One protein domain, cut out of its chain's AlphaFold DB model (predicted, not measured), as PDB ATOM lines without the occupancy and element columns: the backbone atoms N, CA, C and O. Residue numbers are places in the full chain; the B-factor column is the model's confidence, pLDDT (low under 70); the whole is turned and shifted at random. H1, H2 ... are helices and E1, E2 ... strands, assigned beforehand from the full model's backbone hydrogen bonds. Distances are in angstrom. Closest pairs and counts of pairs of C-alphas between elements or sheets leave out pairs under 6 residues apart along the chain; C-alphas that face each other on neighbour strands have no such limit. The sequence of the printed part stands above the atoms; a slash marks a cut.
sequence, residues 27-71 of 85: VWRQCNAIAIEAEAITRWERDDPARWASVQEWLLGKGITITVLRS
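AT A GLANCE: This is residues 27 to 71 of the 85 residues of an uncharacterized protein of Candidatus Rokubacteria bacterium (UniProt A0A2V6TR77). Two parallel strands, E1 and E2, lie side by side as a narrow ribbon, and two helices, H1 and H2, complete an open triangular frame with it. H1 runs on from the end of E1, H2 meets it at a corner and leads back, and E2 closes the frame beside E1. The printed part has 45 residues with two named strands and two named helices, in the order E1, H1, H2, E2; the class is mixed, helices and strands. The whole is compact, with a radius of gyration of the C-alphas of 10.7 A and spans of 28 by 24 by 15 A.

HOW THE PARTS SIT: Look first at the sheet: E1, residues 33 to 37, and E2, residues 65 to 69, are parallel neighbours at 27 degrees. You will find N 34 and O 65 at 2.9 A and N 69 and O 36 at 2.8 A, both within hydrogen-bond range. H1, residues 38 to 47, and H2, residues 49 to 61, join the strands in a strand-helix-strand unit, two parallel strands with helices between, whose crossover is right-handed. H1 and H2 are close but not clearly touching, the closest C-alphas being those of Trp 44 and Trp 52, 6.1 A apart. They run opposite ways at a steep tilt of 52 degrees. The closest C-alphas of H2 and E2 are those of Leu 59 and Thr 65, 7.3 A apart. E1 and H2 are apart. In H1 and H2 every O i to N i+4 pair is within hydrogen-bond range.

IN THESE COORDINATES: Find C-alpha 33 at (92.408, 117.703, 126.431); from there E1 runs 13.4 A to residue 37. H1 covers 14.3 A from residue 38 to 47. H2 begins at C-alpha 49, (113.259, 113.483, 129.009), and runs 18.1 A to residue 61. E2 runs 12.3 A from residue 65 to C-alpha 69 at (98.495, 123.882, 134.760).

THE WHOLE: The two C-alphas farthest apart are those of Gln 30 and Arg 46, 28.1 A. The printed part has no cut, and the links E1 to H1, H1 to H2 and H2 to E2 are tight. The mean pLDDT of the printed part is 83.2; look to residues 70 to 71 for values under 70.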
ATOM      1  N   VAL A  27      93.479 107.448 127.302       82.81
ATOM      2  CA  VAL A  27      92.807 106.440 126.473       82.81
ATOM      3  C   VAL A  27      91.442 106.087 127.050       82.81
ATOM      4  O   VAL A  27      90.455 106.077 126.322       82.81
ATOM      5  N   TRP A  28      91.371 105.826 128.358       82.00
ATOM      6  CA  TRP A  28      90.126 105.438 129.023       82.00
ATOM      7  C   TRP A  28      89.071 106.539 129.001       82.00
ATOM      8  O   TRP A  28      87.892 106.263 128.798       82.00
ATOM      9  N   ARG A  29      89.479 107.790 129.222       78.50
ATOM     10  CA  ARG A  29      88.557 108.931 129.263       78.50
ATOM     11  C   ARG A  29      88.190 109.451 127.876       78.50
ATOM     12  O   ARG A  29      87.276 110.265 127.792       78.50
ATOM     13  N   GLN A  30      88.896 109.022 126.822       75.56
ATOM     14  CA  GLN A  30      88.805 109.602 125.475       75.56
ATOM     15  C   GLN A  30      88.882 111.138 125.522       75.56
ATOM     16  O   GLN A  30      88.145 111.852 124.843       75.56
ATOM     17  N   CYS A  31      89.739 111.653 126.406       72.12
ATOM     18  CA  CYS A  31      89.840 113.083 126.651       72.12
ATOM     19  C   CYS A  31      90.527 113.760 125.468       72.12
ATOM     20  O   CYS A  31      91.656 113.419 125.130       72.12
ATOM     21  N   ASN A  32      89.876 114.775 124.901       80.56
ATOM     22  CA  ASN A  32      90.469 115.607 123.852       80.56
ATOM     23  C   ASN A  32      91.449 116.658 124.411       80.56
ATOM     24  O   ASN A  32      92.168 117.315 123.665       80.56
ATOM     25  N   ALA A  33      91.474 116.832 125.735       81.50
ATOM     26  CA  ALA A  33      92.408 117.703 126.431       81.50
ATOM     27  C   ALA A  33      92.794 117.108 127.788       81.50
ATOM     28  O   ALA A  33      91.949 116.540 128.485       81.50
ATOM     29  N   ILE A  34      94.063 117.254 128.165       84.62
ATOM     30  CA  ILE A  34      94.599 116.795 129.450       84.62
ATOM     31  C   ILE A  34      95.309 117.952 130.124       84.62
ATOM     32  O   ILE A  34      96.158 118.607 129.525       84.62
ATOM     33  N   ALA A  35      94.959 118.180 131.383       85.00
ATOM     34  CA  ALA A  35      95.594 119.176 132.218       85.00
ATOM     35  C   ALA A  35      96.742 118.528 133.011       85.00
ATOM     36  O   ALA A  35      96.523 117.532 133.701       85.00
ATOM     37  N   ILE A  36      97.956 119.059 132.879       85.88
ATOM     38  CA  ILE A  36      99.171 118.526 133.508       85.88
ATOM     39  C   ILE A  36      99.820 119.626 134.343       85.88
ATOM     40  O   ILE A  36     100.089 120.707 133.829       85.88
ATOM     41  N   GLU A  37     100.102 119.349 135.614       84.31
ATOM     42  CA  GLU A  37     100.832 120.270 136.490       84.31
ATOM     43  C   GLU A  37     102.246 120.540 135.958       84.31
ATOM     44  O   GLU A  37     102.986 119.610 135.627       84.31
ATOM     45  N   ALA A  38     102.654 121.811 135.934       83.25
ATOM     46  CA  ALA A  38     103.991 122.208 135.493       83.25
ATOM     47  C   ALA A  38     105.108 121.504 136.289       83.25
ATOM     48  O   ALA A  38     106.104 121.086 135.708       83.25
ATOM     49  N   GLU A  39     104.915 121.286 137.596       82.75
ATOM     50  CA  GLU A  39     105.869 120.541 138.428       82.75
ATOM     51  C   GLU A  39     106.035 119.083 137.984       82.75
ATOM     52  O   GLU A  39     107.137 118.538 138.062       82.75
ATOM     53  N   ALA A  40     104.962 118.447 137.505       83.12
ATOM     54  CA  ALA A  40     105.025 117.083 136.994       83.12
ATOM     55  C   ALA A  40     105.845 117.035 135.701       83.12
ATOM     56  O   ALA A  40     106.724 116.186 135.576       83.12
ATOM     57  N   ILE A  41     105.639 118.005 134.802       83.88
ATOM     58  CA  ILE A  41     106.429 118.150 133.572       83.88
ATOM     59  C   ILE A  41     107.908 118.338 133.907       83.88
ATOM     60  O   ILE A  41     108.735 117.582 133.415       83.88
ATOM     61  N   THR A  42     108.247 119.267 134.808       85.25
ATOM     62  CA  THR A  42     109.643 119.497 135.213       85.25
ATOM     63  C   THR A  42     110.284 118.248 135.819       85.25
ATOM     64  O   THR A  42     111.459 117.977 135.572       85.25
ATOM     65  N   ARG A  43     109.533 117.460 136.603       83.75
ATOM     66  CA  ARG A  43     110.026 116.177 137.122       83.75
ATOM     67  C   ARG A  43     110.292 115.189 135.991       83.75
ATOM     68  O   ARG A  43     111.363 114.601 135.977       83.75
ATOM     69  N   TRP A  44     109.370 115.033 135.045       86.12
ATOM     70  CA  TRP A  44     109.531 114.095 133.929       86.12
ATOM     71  C   TRP A  44     110.654 114.499 132.976       86.12
ATOM     72  O   TRP A  44     111.422 113.640 132.561       86.12
ATOM     73  N   GLU A  45     110.810 115.792 132.693       84.75
ATOM     74  CA  GLU A  45     111.937 116.312 131.915       84.75
ATOM     75  C   GLU A  45     113.286 116.057 132.591       84.75
ATOM     76  O   GLU A  45     114.280 115.828 131.906       84.75
ATOM     77  N   ARG A  46     113.334 116.079 133.929       82.56
ATOM     78  CA  ARG A  46     114.567 115.828 134.682       82.56
ATOM     79  C   ARG A  46     114.893 114.342 134.821       82.56
ATOM     80  O   ARG A  46     116.066 113.990 134.788       82.56
ATOM     81  N   ASP A  47     113.879 113.512 135.045       83.00
ATOM     82  CA  ASP A  47     114.046 112.081 135.322       83.00
ATOM     83  C   ASP A  47     114.232 111.275 134.025       83.00
ATOM     84  O   ASP A  47     115.156 110.476 133.912       83.00
ATOM     85  N   ASP A  48     113.390 111.530 133.018       80.88
ATOM     86  CA  ASP A  48     113.328 110.760 131.771       80.88
ATOM     87  C   ASP A  48     112.830 111.641 130.595       80.88
ATOM     88  O   ASP A  48     111.703 111.475 130.099       80.88
ATOM     89  N   PRO A  49     113.663 112.567 130.080       83.81
ATOM     90  CA  PRO A  49     113.259 113.483 129.009       83.81
ATOM     91  C   PRO A  49     112.868 112.752 127.716       83.81
ATOM     92  O   PRO A  49     111.944 113.174 127.021       83.81
ATOM     93  N   ALA A  50     113.519 111.625 127.406       85.38
ATOM     94  CA  ALA A  50     113.220 110.825 126.217       85.38
ATOM     95  C   ALA A  50     111.814 110.201 126.268       85.38
ATOM     96  O   ALA A  50     111.080 110.221 125.280       85.38
ATOM     97  N   ARG A  51     111.405 109.682 127.433       83.56
ATOM     98  CA  ARG A  51     110.067 109.097 127.606       83.56
ATOM     99  C   ARG A  51     108.993 110.170 127.619       83.56
ATOM    100  O   ARG A  51     107.926 109.970 127.044       83.56
ATOM    101  N   TRP A  52     109.277 111.315 128.237       87.25
ATOM    102  CA  TRP A  52     108.365 112.452 128.206       87.25
ATOM    103  C   TRP A  52     108.123 112.967 126.781       87.25
ATOM    104  O   TRP A  52     106.971 113.197 126.412       87.25
ATOM    105  N   ALA A  53     109.172 113.074 125.960       87.31
ATOM    106  CA  ALA A  53     109.043 113.445 124.551       87.31
ATOM    107  C   ALA A  53     108.129 112.470 123.784       87.31
ATOM    108  O   ALA A  53     107.161 112.907 123.164       87.31
ATOM    109  N   SER A  54     108.340 111.156 123.932       88.12
ATOM    110  CA  SER A  54     107.491 110.128 123.307       88.12
ATOM    111  C   SER A  54     106.016 110.222 123.727       88.12
ATOM    112  O   SER A  54     105.116 110.012 122.914       88.12
ATOM    113  N   VAL A  55     105.743 110.556 124.995       87.31
ATOM    114  CA  VAL A  55     104.371 110.763 125.490       87.31
ATOM    115  C   VAL A  55     103.750 112.028 124.897       87.31
ATOM    116  O   VAL A  55     102.590 111.989 124.488       87.31
ATOM    117  N   GLN A  56     104.500 113.132 124.817       87.38
ATOM    118  CA  GLN A  56     104.026 114.361 124.174       87.38
ATOM    119  C   GLN A  56     103.688 114.137 122.702       87.38
ATOM    120  O   GLN A  56     102.598 114.510 122.269       87.38
ATOM    121  N   GLU A  57     104.574 113.493 121.943       88.94
ATOM    122  CA  GLU A  57     104.331 113.195 120.530       88.94
ATOM    123  C   GLU A  57     103.099 112.308 120.343       88.94
ATOM    124  O   GLU A  57     102.281 112.561 119.459       88.94
ATOM    125  N   TRP A  58     102.903 111.311 121.211       89.25
ATOM    126  CA  TRP A  58     101.711 110.469 121.171       89.25
ATOM    127  C   TRP A  58     100.422 111.250 121.475       89.25
ATOM    128  O   TRP A  58      99.419 111.065 120.784       89.25
ATOM    129  N   LEU A  59     100.442 112.143 122.474       87.19
ATOM    130  CA  LEU A  59      99.297 112.998 122.817       87.19
ATOM    131  C   LEU A  59      98.931 113.915 121.644       87.19
ATOM    132  O   LEU A  59      97.772 113.958 121.230       87.19
ATOM    133  N   LEU A  60      99.926 114.584 121.062       86.06
ATOM    134  CA  LEU A  60      99.751 115.468 119.910       86.06
ATOM    135  C   LEU A  60      99.276 114.697 118.672       86.06
ATOM    136  O   LEU A  60      98.349 115.135 117.994       86.06
ATOM    137  N   GLY A  61      99.841 113.514 118.412       86.19
ATOM    138  CA  GLY A  61      99.440 112.637 117.309       86.19
ATOM    139  C   GLY A  61      98.008 112.106 117.439       86.19
ATOM    140  O   GLY A  61      97.361 111.813 116.436       86.19
ATOM    141  N   LYS A  62      97.481 112.030 118.665       83.81
ATOM    142  CA  LYS A  62      96.075 111.711 118.960       83.81
ATOM    143  C   LYS A  62      95.143 112.929 118.874       83.81
ATOM    144  O   LYS A  62      93.937 112.758 119.033       83.81
ATOM    145  N   GLY A  63      95.674 114.131 118.640       85.06
ATOM    146  CA  GLY A  63      94.914 115.386 118.668       85.06
ATOM    147  C   GLY A  63      94.565 115.863 120.080       85.06
ATOM    148  O   GLY A  63      93.710 116.733 120.243       85.06
ATOM    149  N   ILE A  64      95.210 115.305 121.107       86.38
ATOM    150  CA  ILE A  64      94.942 115.634 122.504       86.38
ATOM    151  C   ILE A  64      95.696 116.913 122.858       86.38
ATOM    152  O   ILE A  64      96.922 116.985 122.770       86.38
ATOM    153  N   THR A  65      94.962 117.927 123.306       85.19
ATOM    154  CA  THR A  65      95.552 119.200 123.729       85.19
ATOM    155  C   THR A  65      96.128 119.080 125.136       85.19
ATOM    156  O   THR A  65      95.405 118.810 126.098       85.19
ATOM    157  N   ILE A  66      97.430 119.320 125.281       85.94
ATOM    158  CA  ILE A  66      98.092 119.365 126.586       85.94
ATOM    159  C   ILE A  66      97.928 120.771 127.163       85.94
ATOM    160  O   ILE A  66      98.441 121.743 126.618       85.94
ATOM    161  N   THR A  67      97.206 120.886 128.274       86.50
ATOM    162  CA  THR A  67      97.070 122.136 129.024       86.50
ATOM    163  C   THR A  67      98.009 122.090 130.216       86.50
ATOM    164  O   THR A  67      97.796 121.318 131.147       86.50
ATOM    165  N   VAL A  68      99.048 122.919 130.210       84.75
ATOM    166  CA  VAL A  68      99.946 123.012 131.362       84.75
ATOM    167  C   VAL A  68      99.280 123.853 132.444       84.75
ATOM    168  O   VAL A  68      99.087 125.061 132.292       84.75
ATOM    169  N   LEU A  69      98.926 123.208 133.551       81.12
ATOM    170  CA  LEU A  69      98.495 123.882 134.760       81.12
ATOM    171  C   LEU A  69      99.734 124.482 135.410       81.12
ATOM    172  O   LEU A  69     100.536 123.804 136.055       81.12
ATOM    173  N   ARG A  70      99.916 125.787 135.207       69.12
ATOM    174  CA  ARG A  70     100.860 126.540 136.020       69.12
ATOM    175  C   ARG A  70     100.267 126.610 137.430       69.12
ATOM    176  O   ARG A  70      99.358 127.401 137.690       69.12
ATOM    177  N   SER A  71     100.767 125.789 138.347       54.66
ATOM    178  CA  SER A  71     100.669 126.151 139.757       54.66
ATOM    179  C   SER A  71     101.333 127.522 139.864       54.66
ATOM    180  O   SER A  71     102.463 127.702 139.404       54.66
TER     181      SER A  71